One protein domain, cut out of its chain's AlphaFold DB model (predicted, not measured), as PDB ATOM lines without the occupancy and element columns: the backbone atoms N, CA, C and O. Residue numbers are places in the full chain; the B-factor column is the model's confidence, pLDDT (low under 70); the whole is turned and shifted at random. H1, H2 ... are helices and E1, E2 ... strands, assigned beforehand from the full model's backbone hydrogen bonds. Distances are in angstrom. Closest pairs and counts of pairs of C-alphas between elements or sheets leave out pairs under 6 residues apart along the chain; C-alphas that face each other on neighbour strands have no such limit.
ATOM      1  N   PRO A   9     160.254 154.693 112.544       55.59
ATOM      2  CA  PRO A   9     161.350 154.966 111.611       55.59
ATOM      3  C   PRO A   9     162.718 155.023 112.298       55.59
ATOM      4  O   PRO A   9     163.706 154.595 111.714       55.59
ATOM      5  N   ASN A  10     162.785 155.529 113.534       64.75
ATOM      6  CA  ASN A  10     164.062 155.790 114.204       64.75
ATOM      7  C   ASN A  10     164.813 154.500 114.542       64.75
ATOM      8  O   ASN A  10     166.008 154.429 114.289       64.75
ATOM      9  N   TRP A  11     164.112 153.463 115.013       74.31
ATOM     10  CA  TRP A  11     164.757 152.191 115.342       74.31
ATOM     11  C   TRP A  11     165.417 151.544 114.117       74.31
ATOM     12  O   TRP A  11     166.549 151.075 114.202       74.31
ATOM     13  N   ILE A  12     164.735 151.552 112.961       76.25
ATOM     14  CA  ILE A  12     165.290 151.021 111.706       76.25
ATOM     15  C   ILE A  12     166.515 151.835 111.290       76.25
ATOM     16  O   ILE A  12     167.535 151.254 110.933       76.25
ATOM     17  N   LEU A  13     166.444 153.167 111.368       77.75
ATOM     18  CA  LEU A  13     167.573 154.035 111.026       77.75
ATOM     19  C   LEU A  13     168.789 153.791 111.926       77.75
ATOM     20  O   LEU A  13     169.902 153.725 111.418       77.75
ATOM     21  N   GLU A  14     168.586 153.573 113.227       81.06
ATOM     22  CA  GLU A  14     169.662 153.209 114.160       81.06
ATOM     23  C   GLU A  14     170.365 151.902 113.759       81.06
ATOM     24  O   GLU A  14     171.581 151.778 113.902       81.06
ATOM     25  N   GLN A  15     169.634 150.927 113.205       81.31
ATOM     26  CA  GLN A  15     170.246 149.673 112.746       81.31
ATOM     27  C   GLN A  15     171.158 149.875 111.527       81.31
ATOM     28  O   GLN A  15     172.126 149.126 111.346       81.31
ATOM     29  N   LEU A  16     170.859 150.897 110.723       83.12
ATOM     30  CA  LEU A  16     171.544 151.247 109.478       83.12
ATOM     31  C   LEU A  16     172.638 152.310 109.669       83.12
ATOM     32  O   LEU A  16     173.236 152.757 108.689       83.12
ATOM     33  N   ASP A  17     172.932 152.691 110.914       84.69
ATOM     34  CA  ASP A  17     174.013 153.625 111.207       84.69
ATOM     35  C   ASP A  17     175.347 153.129 110.620       84.69
ATOM     36  O   ASP A  17     175.693 151.938 110.695       84.69
ATOM     37  N   GLY A  18     176.067 154.049 109.979       85.50
ATOM     38  CA  GLY A  18     177.331 153.797 109.288       85.50
ATOM     39  C   GLY A  18     177.245 153.100 107.922       85.50
ATOM     40  O   GLY A  18     178.297 152.868 107.335       85.50
ATOM     41  N   ILE A  19     176.052 152.761 107.406       87.62
ATOM     42  CA  ILE A  19     175.896 152.178 106.050       87.62
ATOM     43  C   ILE A  19     174.937 152.948 105.135       87.62
ATOM     44  O   ILE A  19     174.918 152.707 103.931       87.62
ATOM     45  N   ALA A  20     174.141 153.874 105.675       85.25
ATOM     46  CA  ALA A  20     173.240 154.714 104.897       85.25
ATOM     47  C   ALA A  20     173.151 156.130 105.482       85.25
ATOM     48  O   ALA A  20     173.228 156.318 106.695       85.25
ATOM     49  N   GLU A  21     172.926 157.119 104.617       86.81
ATOM     50  CA  GLU A  21     172.662 158.508 104.999       86.81
ATOM     51  C   GLU A  21     171.263 158.935 104.542       86.81
ATOM     52  O   GLU A  21     170.764 158.514 103.494       86.81
ATOM     53  N   LEU A  22     170.606 159.789 105.330       87.31
ATOM     54  CA  LEU A  22     169.298 160.329 104.970       87.31
ATOM     55  C   LEU A  22     169.438 161.378 103.863       87.31
ATOM     56  O   LEU A  22     170.101 162.396 104.043       87.31
ATOM     57  N   ALA A  23     168.722 161.177 102.757       87.25
ATOM     58  CA  ALA A  23     168.659 162.118 101.643       87.25
ATOM     59  C   ALA A  23     167.210 162.551 101.345       87.25
ATOM     60  O   ALA A  23     166.260 161.808 101.628       87.25
ATOM     61  N   PRO A  24     166.994 163.733 100.733       87.94
ATOM     62  CA  PRO A  24     165.706 164.077 100.144       87.94
ATOM     63  C   PRO A  24     165.232 162.983  99.177       87.94
ATOM     64  O   PRO A  24     166.027 162.451  98.408       87.94
ATOM     65  N   LEU A  25     163.926 162.688  99.141       83.69
ATOM     66  CA  LEU A  25     163.366 161.584  98.337       83.69
ATOM     67  C   LEU A  25     163.841 161.583  96.872       83.69
ATOM     68  O   LEU A  25     164.133 160.530  96.311       83.69
ATOM     69  N   ARG A  26     163.960 162.763  96.253       83.75
ATOM     70  CA  ARG A  26     164.435 162.919  94.867       83.75
ATOM     71  C   ARG A  26     165.891 162.467  94.671       83.75
ATOM     72  O   ARG A  26     166.207 161.927  93.619       83.75
ATOM     73  N   GLU A  27     166.726 162.622  95.692       87.81
ATOM     74  CA  GLU A  27     168.157 162.284  95.706       87.81
ATOM     75  C   GLU A  27     168.415 160.863  96.237       87.81
ATOM     76  O   GLU A  27     169.448 160.281  95.935       87.81
ATOM     77  N   ALA A  28     167.466 160.273  96.975       88.44
ATOM     78  CA  ALA A  28     167.614 158.941  97.558       88.44
ATOM     79  C   ALA A  28     167.771 157.829  96.498       88.44
ATOM     80  O   ALA A  28     166.991 157.762  95.543       88.44
ATOM     81  N   SER A  29     168.736 156.930  96.695       88.69
ATOM     82  CA  SER A  29     168.933 155.716  95.882       88.69
ATOM     83  C   SER A  29     167.988 154.576  96.277       88.69
ATOM     84  O   SER A  29     167.597 153.779  95.430       88.69
ATOM     85  N   LEU A  30     167.578 154.538  97.544       88.81
ATOM     86  CA  LEU A  30     166.707 153.533  98.142       88.81
ATOM     87  C   LEU A  30     165.677 154.223  99.038       88.81
ATOM     88  O   LEU A  30     165.988 155.204  99.716       88.81
ATOM     89  N   VAL A  31     164.450 153.704  99.068       88.19
ATOM     90  CA  VAL A  31     163.398 154.213  99.954       88.19
ATOM     91  C   VAL A  31     162.935 153.120 100.903       88.19
ATOM     92  O   VAL A  31     162.479 152.071 100.465       88.19
ATOM     93  N   ILE A  32     162.974 153.400 102.206       86.69
ATOM     94  CA  ILE A  32     162.312 152.589 103.234       86.69
ATOM     95  C   ILE A  32     161.051 153.335 103.654       86.69
ATOM     96  O   ILE A  32     161.114 154.491 104.077       86.69
ATOM     97  N   GLY A  33     159.889 152.702 103.525       81.69
ATOM     98  CA  GLY A  33     158.623 153.359 103.840       81.69
ATOM     99  C   GLY A  33     157.599 152.417 104.435       81.69
ATOM    100  O   GLY A  33     157.552 151.237 104.103       81.69
ATOM    101  N   SER A  34     156.753 152.964 105.305       79.25
ATOM    102  CA  SER A  34     155.694 152.197 105.953       79.25
ATOM    103  C   SER A  34     154.471 151.986 105.057       79.25
ATOM    104  O   SER A  34     154.235 152.721 104.096       79.25
ATOM    105  N   ASN A  35     153.605 151.066 105.464       74.12
ATOM    106  CA  ASN A  35     152.246 150.907 104.948       74.12
ATOM    107  C   ASN A  35     151.256 152.019 105.372       74.12
ATOM    108  O   ASN A  35     150.052 151.893 105.124       74.12
ATOM    109  N   TYR A  36     151.714 153.121 105.961       72.88
ATOM    110  CA  TYR A  36     150.890 154.295 106.245       72.88
ATOM    111  C   TYR A  36     151.313 155.499 105.396       72.88
ATOM    112  O   TYR A  36     152.483 155.693 105.068       72.88
ATOM    113  N   GLY A  37     150.334 156.338 105.048       72.12
ATOM    114  CA  GLY A  37     150.536 157.529 104.220       72.12
ATOM    115  C   GLY A  37     150.459 157.273 102.710       72.12
ATOM    116  O   GLY A  37     150.278 156.148 102.246       72.12
ATOM    117  N   SER A  38     150.557 158.355 101.933       71.19
ATOM    118  CA  SER A  38     150.383 158.363 100.469       71.19
ATOM    119  C   SER A  38     151.668 158.623  99.677       71.19
ATOM    120  O   SER A  38     151.646 158.522  98.454       71.19
ATOM    121  N   ARG A  39     152.785 158.929 100.355       73.62
ATOM    122  CA  ARG A  39     154.067 159.313  99.725       73.62
ATOM    123  C   ARG A  39     154.746 158.198  98.931       73.62
ATOM    124  O   ARG A  39     155.616 158.473  98.120       73.62
ATOM    125  N   TRP A  40     154.327 156.949  99.112       70.88
ATOM    126  CA  TRP A  40     154.775 155.829  98.279       70.88
ATOM    127  C   TRP A  40     154.398 156.008  96.795       70.88
ATOM    128  O   TRP A  40     155.005 155.405  95.919       70.88
ATOM    129  N   ARG A  41     153.424 156.870  96.472       73.06
ATOM    130  CA  ARG A  41     153.095 157.225  95.081       73.06
ATOM    131  C   ARG A  41     154.170 158.086  94.415       73.06
ATOM    132  O   ARG A  41     154.219 158.155  93.193       73.06
ATOM    133  N   ASP A  42     155.048 158.687  95.213       77.88
ATOM    134  CA  ASP A  42     156.114 159.577  94.758       77.88
ATOM    135  C   ASP A  42     157.441 158.823  94.534       77.88
ATOM    136  O   ASP A  42     158.471 159.450  94.295       77.88
ATOM    137  N   LEU A  43     157.441 157.481  94.608       73.62
ATOM    138  CA  LEU A  43     158.649 156.652  94.498       73.62
ATOM    139  C   LEU A  43     159.329 156.727  93.119       73.62
ATOM    140  O   LEU A  43     160.506 156.409  93.032       73.62
ATOM    141  N   GLN A  44     158.636 157.150  92.052       70.25
ATOM    142  CA  GLN A  44     159.201 157.348  90.701       70.25
ATOM    143  C   GLN A  44     160.075 156.176  90.183       70.25
ATOM    144  O   GLN A  44     161.057 156.394  89.482       70.25
ATOM    145  N   GLY A  45     159.736 154.927  90.531       75.94
ATOM    146  CA  GLY A  45     160.495 153.735  90.118       75.94
ATOM    147  C   GLY A  45     161.762 153.445  90.934       75.94
ATOM    148  O   GLY A  45     162.532 152.566  90.559       75.94
ATOM    149  N   LYS A  46     161.988 154.159  92.043       82.69
ATOM    150  CA  LYS A  46     163.093 153.885  92.973       82.69
ATOM    151  C   LYS A  46     162.891 152.539  93.684       82.69
ATOM    152  O   LYS A  46     161.749 152.227  94.042       82.69
ATOM    153  N   PRO A  47     163.976 151.785  93.955       86.44
ATOM    154  CA  PRO A  47     163.935 150.625  94.836       86.44
ATOM    155  C   PRO A  47     163.258 150.965  96.165       86.44
ATOM    156  O   PRO A  47     163.546 151.991  96.790       86.44
ATOM    157  N   TYR A  48     162.337 150.098  96.579       87.69
ATOM    158  CA  TYR A  48     161.471 150.332  97.725       87.69
ATOM    159  C   TYR A  48     161.475 149.133  98.666       87.69
ATOM    160  O   TYR A  48     161.172 148.012  98.256       87.69
ATOM    161  N   ILE A  49     161.791 149.392  99.932       89.00
ATOM    162  CA  ILE A  49     161.612 148.455 101.035       89.00
ATOM    163  C   ILE A  49     160.350 148.853 101.790       89.00
ATOM    164  O   ILE A  49     160.253 149.951 102.355       89.00
ATOM    165  N   LEU A  50     159.384 147.942 101.827       87.25
ATOM    166  CA  LEU A  50     158.185 148.114 102.631       87.25
ATOM    167  C   LEU A  50     158.476 147.677 104.065       87.25
ATOM    168  O   LEU A  50     158.760 146.512 104.310       87.25
ATOM    169  N   HIS A  51     158.341 148.592 105.018       86.56
ATOM    170  CA  HIS A  51     158.234 148.232 106.427       86.56
ATOM    171  C   HIS A  51     156.762 148.092 106.823       86.56
ATOM    172  O   HIS A  51     155.953 148.986 106.550       86.56
ATOM    173  N   THR A  52     156.389 147.003 107.493       82.00
ATOM    174  CA  THR A  52     155.029 146.851 108.003       82.00
ATOM    175  C   THR A  52     154.943 146.211 109.380       82.00
ATOM    176  O   THR A  52     155.624 145.244 109.698       82.00
ATOM    177  N   CYS A  53     154.015 146.749 110.174       79.06
ATOM    178  CA  CYS A  53     153.566 146.180 111.438       79.06
ATOM    179  C   CYS A  53     152.108 145.692 111.375       79.06
ATOM    180  O   CYS A  53     151.533 145.394 112.419       79.06
ATOM    181  N   GLU A  54     151.521 145.568 110.181       75.69
ATOM    182  CA  GLU A  54     150.179 145.010 109.969       75.69
ATOM    183  C   GLU A  54     150.267 143.593 109.378       75.69
ATOM    184  O   GLU A  54     151.208 143.296 108.639       75.69
ATOM    185  N   PRO A  55     149.277 142.721 109.638       70.56
ATOM    186  CA  PRO A  55     149.203 141.413 108.998       70.56
ATOM    187  C   PRO A  55     148.899 141.544 107.496       70.56
ATOM    188  O   PRO A  55     148.181 142.456 107.065       70.56
ATOM    189  N   TRP A  56     149.373 140.582 106.695       64.25
ATOM    190  CA  TRP A  56     149.312 140.611 105.225       64.25
ATOM    191  C   TRP A  56     147.927 140.864 104.640       64.25
ATOM    192  O   TRP A  56     147.782 141.582 103.655       64.25
ATOM    193  N   GLY A  57     146.885 140.338 105.288       56.94
ATOM    194  CA  GLY A  57     145.501 140.471 104.827       56.94
ATOM    195  C   GLY A  57     144.959 141.907 104.816       56.94
ATOM    196  O   GLY A  57     143.875 142.134 104.286       56.94
ATOM    197  N   ARG A  58     145.681 142.879 105.395       54.59
ATOM    198  CA  ARG A  58     145.324 144.309 105.386       54.59
ATOM    199  C   ARG A  58     146.199 145.154 104.453       54.59
ATOM    200  O   ARG A  58     146.047 146.377 104.413       54.59
ATOM    201  N   MET A  59     147.123 144.537 103.718       60.06
ATOM    202  CA  MET A  59     148.042 145.248 102.831       60.06
ATOM    203  C   MET A  59     147.355 145.635 101.512       60.06
ATOM    204  O   MET A  59     146.888 144.794 100.754       60.06
ATOM    205  N   ASP A  60     147.355 146.933 101.214       60.84
ATOM    206  CA  ASP A  60     147.179 147.487  99.861       60.84
ATOM    207  C   ASP A  60     148.267 146.926  98.906       60.84
ATOM    208  O   ASP A  60     149.298 146.424  99.366       60.84
ATOM    209  N   LYS A  61     148.094 147.070  97.586       69.25
ATOM    210  CA  LYS A  61     148.989 146.615  96.492       69.25
ATOM    211  C   LYS A  61     150.444 147.107  96.579       69.25
ATOM    212  O   LYS A  61     151.269 146.802  95.733       69.25
ATOM    213  N   ARG A  62     150.794 147.874  97.609       72.44
ATOM    214  CA  ARG A  62     152.145 148.383  97.885       72.44
ATOM    215  C   ARG A  62     153.181 147.285  98.097       72.44
ATOM    216  O   ARG A  62     154.344 147.517  97.806       72.44
ATOM    217  N   HIS A  63     152.771 146.119  98.588       73.25
ATOM    218  CA  HIS A  63     153.658 144.962  98.686       73.25
ATOM    219  C   HIS A  63     154.101 144.467  97.298       73.25
ATOM    220  O   HIS A  63     155.239 144.049  97.153       73.25
ATOM    221  N   GLU A  64     153.255 144.602  96.266       77.56
ATOM    222  CA  GLU A  64     153.594 144.258  94.873       77.56
ATOM    223  C   GLU A  64     154.663 145.200  94.289       77.56
ATOM    224  O   GLU A  64     155.339 144.855  93.326       77.56
ATOM    225  N   LEU A  65     154.811 146.401  94.863       79.81
ATOM    226  CA  LEU A  65     155.809 147.398  94.459       79.81
ATOM    227  C   LEU A  65     157.111 147.291  95.260       79.81
ATOM    228  O   LEU A  65     158.098 147.938  94.911       79.81
ATOM    229  N   ALA A  66     157.101 146.553  96.371       86.81
ATOM    230  CA  ALA A  66     158.246 146.442  97.255       86.81
ATOM    231  C   ALA A  66     159.244 145.429  96.690       86.81
ATOM    232  O   ALA A  66     158.900 144.284  96.415       86.81
ATOM    233  N   ALA A  67     160.497 145.851  96.557       89.25
ATOM    234  CA  ALA A  67     161.592 144.960  96.193       89.25
ATOM    235  C   ALA A  67     162.042 144.094  97.383       89.25
ATOM    236  O   ALA A  67     162.611 143.025  97.184       89.25
ATOM    237  N   HIS A  68     161.773 144.536  98.616       90.38
ATOM    238  CA  HIS A  68     161.964 143.745  99.834       90.38
ATOM    239  C   HIS A  68     160.999 144.201 100.930       90.38
ATOM    240  O   HIS A  68     160.539 145.347 100.924       90.38
ATOM    241  N   ILE A  69     160.695 143.327 101.885       88.88
ATOM    242  CA  ILE A  69     159.746 143.611 102.965       88.88
ATOM    243  C   ILE A  69     160.396 143.365 104.327       88.88
ATOM    244  O   ILE A  69     160.989 142.318 104.559       88.88
ATOM    245  N   LEU A  70     160.253 144.324 105.239       87.94
ATOM    246  CA  LEU A  70     160.553 144.180 106.662       87.94
ATOM    247  C   LEU A  70     159.216 143.995 107.398       87.94
ATOM    248  O   LEU A  70     158.420 144.937 107.456       87.94
ATOM    249  N   GLY A  71     158.935 142.792 107.904       87.19
ATOM    250  CA  GLY A  71     157.621 142.461 108.477       87.19
ATOM    251  C   GLY A  71     157.611 141.176 109.306       87.19
ATOM    252  O   GLY A  71     158.650 140.715 109.749       87.19
ATOM    253  N   TYR A  72     156.441 140.582 109.549       84.31
ATOM    254  CA  TYR A  72     156.324 139.439 110.477       84.31
ATOM    255  C   TYR A  72     156.726 138.079 109.903       84.31
ATOM    256  O   TYR A  72     156.932 137.142 110.680       84.31
ATOM    257  N   ASP A  73     156.806 137.960 108.580       84.44
ATOM    258  CA  ASP A  73     157.115 136.687 107.937       84.44
ATOM    259  C   ASP A  73     158.540 136.219 108.234       84.44
ATOM    260  O   ASP A  73     159.415 137.044 108.514       84.44
ATOM    261  N   PRO A  74     158.791 134.899 108.173       86.62
ATOM    262  CA  PRO A  74     160.137 134.353 108.245       86.62
ATOM    263  C   PRO A  74     161.070 134.956 107.189       86.62
ATOM    264  O   PRO A  74     160.637 135.363 106.111       86.62
ATOM    265  N   ASP A  75     162.370 134.944 107.486       88.38
ATOM    266  CA  ASP A  75     163.386 135.387 106.535       88.38
ATOM    267  C   ASP A  75     163.321 134.591 105.226       88.38
ATOM    268  O   ASP A  75     163.223 133.361 105.214       88.38
ATOM    269  N   GLY A  76     163.431 135.313 104.116       88.19
ATOM    270  CA  GLY A  76     163.435 134.761 102.771       88.19
ATOM    271  C   GLY A  76     164.129 135.686 101.777       88.19
ATOM    272  O   GLY A  76     164.845 136.620 102.142       88.19
ATOM    273  N   GLU A  77     163.915 135.419 100.490       86.50
ATOM    274  CA  GLU A  77     164.528 136.197  99.409       86.50
ATOM    275  C   GLU A  77     164.008 137.644  99.374       86.50
ATOM    276  O   GLU A  77     164.799 138.581  99.250       86.50
ATOM    277  N   SER A  78     162.693 137.809  99.550       86.44
ATOM    278  CA  SER A  78     161.963 139.081  99.473       86.44
ATOM    279  C   SER A  78     161.468 139.602 100.829       86.44
ATOM    280  O   SER A  78     160.796 140.635 100.881       86.44
ATOM    281  N   CYS A  79     161.779 138.907 101.928       89.06
ATOM    282  CA  CYS A  79     161.356 139.292 103.272       89.06
ATOM    283  C   CYS A  79     162.477 139.130 104.303       89.06
ATOM    284  O   CYS A  79     163.240 138.166 104.267       89.06
ATOM    285  N   THR A  80     162.560 140.083 105.228       89.25
ATOM    286  CA  THR A  80     163.327 139.979 106.468       89.25
ATOM    287  C   THR A  80     162.363 140.096 107.633       89.25
ATOM    288  O   THR A  80     161.572 141.047 107.711       89.25
ATOM    289  N   ARG A  81     162.466 139.149 108.561       88.38
ATOM    290  CA  ARG A  81     161.645 139.119 109.758       88.38
ATOM    291  C   ARG A  81     162.013 140.282 110.678       88.38
ATOM    292  O   ARG A  81     163.114 140.355 111.211       88.38
ATOM    293  N   LEU A  82     161.061 141.173 110.902       87.31
ATOM    294  CA  LEU A  82     161.116 142.299 111.820       87.31
ATOM    295  C   LEU A  82     159.766 142.419 112.546       87.31
ATOM    296  O   LEU A  82     158.898 143.192 112.132       87.31
ATOM    297  N   PRO A  83     159.538 141.639 113.618       85.50
ATOM    298  CA  PRO A  83     158.316 141.756 114.389       85.50
ATOM    299  C   PRO A  83     158.293 143.094 115.132       85.50
ATOM    300  O   PRO A  83     159.304 143.551 115.671       85.50
ATOM    301  N   SER A  84     157.120 143.725 115.191       84.50
ATOM    302  CA  SER A  84     157.010 145.100 115.691       84.50
ATOM    303  C   SER A  84     157.469 145.275 117.133       84.50
ATOM    304  O   SER A  84     158.007 146.328 117.464       84.50
ATOM    305  N   TRP A  85     157.333 144.249 117.975       87.88
ATOM    306  CA  TRP A  85     157.714 144.306 119.385       87.88
ATOM    307  C   TRP A  85     159.192 144.624 119.625       87.88
ATOM    308  O   TRP A  85     159.525 145.172 120.674       87.88
ATOM    309  N   ILE A  86     160.077 144.354 118.659       87.25
ATOM    310  CA  ILE A  86     161.505 144.686 118.765       87.25
ATOM    311  C   ILE A  86     161.717 146.191 118.904       87.25
ATOM    312  O   ILE A  86     162.562 146.627 119.684       87.25
ATOM    313  N   MET A  87     160.908 146.989 118.207       84.56
ATOM    314  CA  MET A  87     160.988 148.450 118.265       84.56
ATOM    315  C   MET A  87     160.518 149.020 119.613       84.56
ATOM    316  O   MET A  87     160.691 150.208 119.867       84.56
ATOM    317  N   TYR A  88     159.914 148.190 120.470       88.12
ATOM    318  CA  TYR A  88     159.406 148.563 121.794       88.12
ATOM    319  C   TYR A  88     160.317 148.075 122.928       88.12
ATOM    320  O   TYR A  88     160.011 148.266 124.108       88.12
ATOM    321  N   LEU A  89     161.451 147.450 122.598       88.88
ATOM    322  CA  LEU A  89     162.464 147.096 123.584       88.88
ATOM    323  C   LEU A  89     163.140 148.362 124.123       88.88
ATOM    324  O   LEU A  89     163.512 149.265 123.378       88.88
ATOM    325  N   ARG A 248     167.850 140.373 118.136       87.25
ATOM    326  CA  ARG A 248     168.277 141.716 117.708       87.25
ATOM    327  C   ARG A 248     169.534 141.704 116.826       87.25
ATOM    328  O   ARG A 248     169.499 142.380 115.797       87.25
ATOM    329  N   PRO A 249     170.621 140.972 117.156       88.44
ATOM    330  CA  PRO A 249     171.825 140.967 116.322       88.44
ATOM    331  C   PRO A 249     171.563 140.419 114.915       88.44
ATOM    332  O   PRO A 249     171.943 141.059 113.940       88.44
ATOM    333  N   HIS A 250     170.844 139.295 114.819       88.44
ATOM    334  CA  HIS A 250     170.473 138.659 113.549       88.44
ATOM    335  C   HIS A 250     169.626 139.588 112.673       88.44
ATOM    336  O   HIS A 250     169.895 139.778 111.492       88.44
ATOM    337  N   ILE A 251     168.620 140.233 113.265       86.44
ATOM    338  CA  ILE A 251     167.726 141.136 112.529       86.44
ATOM    339  C   ILE A 251     168.471 142.382 112.050       86.44
ATOM    340  O   ILE A 251     168.245 142.838 110.928       86.44
ATOM    341  N   ARG A 252     169.387 142.917 112.865       87.19
ATOM    342  CA  ARG A 252     170.256 144.025 112.459       87.19
ATOM    343  C   ARG A 252     171.138 143.631 111.276       87.19
ATOM    344  O   ARG A 252     171.211 144.387 110.313       87.19
ATOM    345  N   GLU A 253     171.789 142.474 111.343       90.81
ATOM    346  CA  GLU A 253     172.625 141.948 110.260       90.81
ATOM    347  C   GLU A 253     171.821 141.809 108.962       90.81
ATOM    348  O   GLU A 253     172.162 142.432 107.957       90.81
ATOM    349  N   ARG A 254     170.668 141.132 109.010       89.19
ATOM    350  CA  ARG A 254     169.785 140.962 107.848       89.19
ATOM    351  C   ARG A 254     169.288 142.283 107.268       89.19
ATOM    352  O   ARG A 254     169.220 142.424 106.050       89.19
ATOM    353  N   ALA A 255     168.931 143.256 108.105       86.38
ATOM    354  CA  ALA A 255     168.508 144.571 107.629       86.38
ATOM    355  C   ALA A 255     169.641 145.303 106.887       86.38
ATOM    356  O   ALA A 255     169.390 145.917 105.849       86.38
ATOM    357  N   ARG A 256     170.881 145.204 107.384       89.56
ATOM    358  CA  ARG A 256     172.064 145.799 106.745       89.56
ATOM    359  C   ARG A 256     172.383 145.128 105.410       89.56
ATOM    360  O   ARG A 256     172.501 145.833 104.415       89.56
ATOM    361  N   GLU A 257     172.402 143.795 105.365       90.94
ATOM    362  CA  GLU A 257     172.634 143.025 104.132       90.94
ATOM    363  C   GLU A 257     171.644 143.395 103.019       90.94
ATOM    364  O   GLU A 257     172.020 143.561 101.859       90.94
ATOM    365  N   VAL A 258     170.361 143.544 103.366       89.56
ATOM    366  CA  VAL A 258     169.319 143.927 102.406       89.56
ATOM    367  C   VAL A 258     169.564 145.330 101.863       89.56
ATOM    368  O   VAL A 258     169.444 145.534 100.656       89.56
ATOM    369  N   VAL A 259     169.901 146.286 102.731       88.62
ATOM    370  CA  VAL A 259     170.156 147.673 102.322       88.62
ATOM    371  C   VAL A 259     171.400 147.768 101.444       88.62
ATOM    372  O   VAL A 259     171.335 148.383 100.385       88.62
ATOM    373  N   GLU A 260     172.498 147.114 101.821       89.44
ATOM    374  CA  GLU A 260     173.733 147.082 101.027       89.44
ATOM    375  C   GLU A 260     173.491 146.462  99.646       89.44
ATOM    376  O   GLU A 260     173.833 147.065  98.630       89.44
ATOM    377  N   ARG A 261     172.806 145.311  99.587       89.00
ATOM    378  CA  ARG A 261     172.439 144.639  98.329       89.00
ATOM    379  C   ARG A 261     171.560 145.499  97.420       89.00
ATOM    380  O   ARG A 261     171.583 145.310  96.215       89.00
ATOM    381  N   MET A 262     170.720 146.369  97.978       86.75
ATOM    382  CA  MET A 262     169.787 147.191  97.197       86.75
ATOM    383  C   MET A 262     170.354 148.559  96.802       86.75
ATOM    384  O   MET A 262     169.779 149.224  95.940       86.75
ATOM    385  N   CYS A 263     171.447 148.990  97.433       80.06
ATOM    386  CA  CYS A 263     172.158 150.226  97.105       80.06
ATOM    387  C   CYS A 263     173.283 150.028  96.071       80.06
ATOM    388  O   CYS A 263     173.755 151.023  95.515       80.06
ATOM    389  N   HIS A 264     173.707 148.785  95.826       67.00
ATOM    390  CA  HIS A 264     174.773 148.395  94.896       67.00
ATOM    391  C   HIS A 264     174.240 147.536  93.747       67.00
ATOM    392  O   HIS A 264     174.814 147.648  92.640       67.00
TER     393      HIS A 264
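What this domain is: This is residues 9 to 89 and 248 to 264 of the 264 residues of a protein of Akkermansia glycaniphila (UniProt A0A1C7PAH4). A small, twisted sheet of four parallel strands has one long helix, H5, packed along one face and a short helix, H3, over the opposite face. The short helix H4 lies beyond the sheet at the end of E3 where Gly 71 is, while H1 and H2 only graze the sheet, and a long loop, residues 16 to 30, joins H1 to E1. The printed part has 98 residues, with five named helices and four named strands in the order H1 E1 H2 E2 H3 E3 E4 H4 H5, and the sheet runs E1 E2 E3 E4. The class is mixed, helices and strands; the whole is compact, with a radius of gyration of the C-alphas of 12.7 A, and spans 35 by 32 by 25 A.

Where its parts are: H1, residues 9 to 15, begins with C-alpha 9 at (161.350, 154.966, 111.611) and is 10.4 A long. E1 is residues 31 to 34, 10.0 A; H2 is residues 39 to 42; E2 is residues 48 to 51, 9.5 A, with C-alpha 48 at (161.471, 150.332, 97.725). H3 is residues 61 to 65, E3 residues 68 to 71, 9.8 A, E4 residues 79 to 81, and H4 residues 84 to 88. H5, residues 248 to 263, is 22.6 A long and ends with C-alpha 263 at (172.158, 150.226, 97.105).

How they stand to each other: E1 and E2 are parallel at 30 degrees, with N 49 and O 31 2.8 A apart. E2 and E3 are parallel at 7 degrees, with N 70 and O 50 2.8 A apart. E3 and E4 are parallel at 25 degrees, with N 80 and O 69 2.8 A apart. E1, H2, E2 and E2, H3, E3 are strand-helix-strand units, two parallel neighbour strands with a helix between, each with a right-handed crossover. H5 is on the sheet at a height of 8.9 A, over E2 and E3, and runs along the strands, at 14 degrees to E3 on the local plane. H3 lies over E2 on the opposite face from H5. H1 and H5 only just touch, with 3 pairs of C-alphas within 8 A, the closest Gln 15 and Arg 252 at 5.7 A, about perpendicular at 84 degrees. H4 is not on the sheet. Each O i to N i+4 pair is within hydrogen-bond range in H1 and H5; H3 and H4 each have 0 of 1, but 2 of 2 O i to N i+3 pairs, and H2 is too short for an i+4 pair.

The domain as a whole: The C-alphas farthest apart, of Gly 18 and Gly 57, are 34.8 A apart. Residues 90 to 247 are not printed, and C-alphas 89 and 248 are 9.9 A apart across the cut. The link H1 to E1 is long. The pLDDT is under 70 at residues 9 to 10, 56 to 61 and 264.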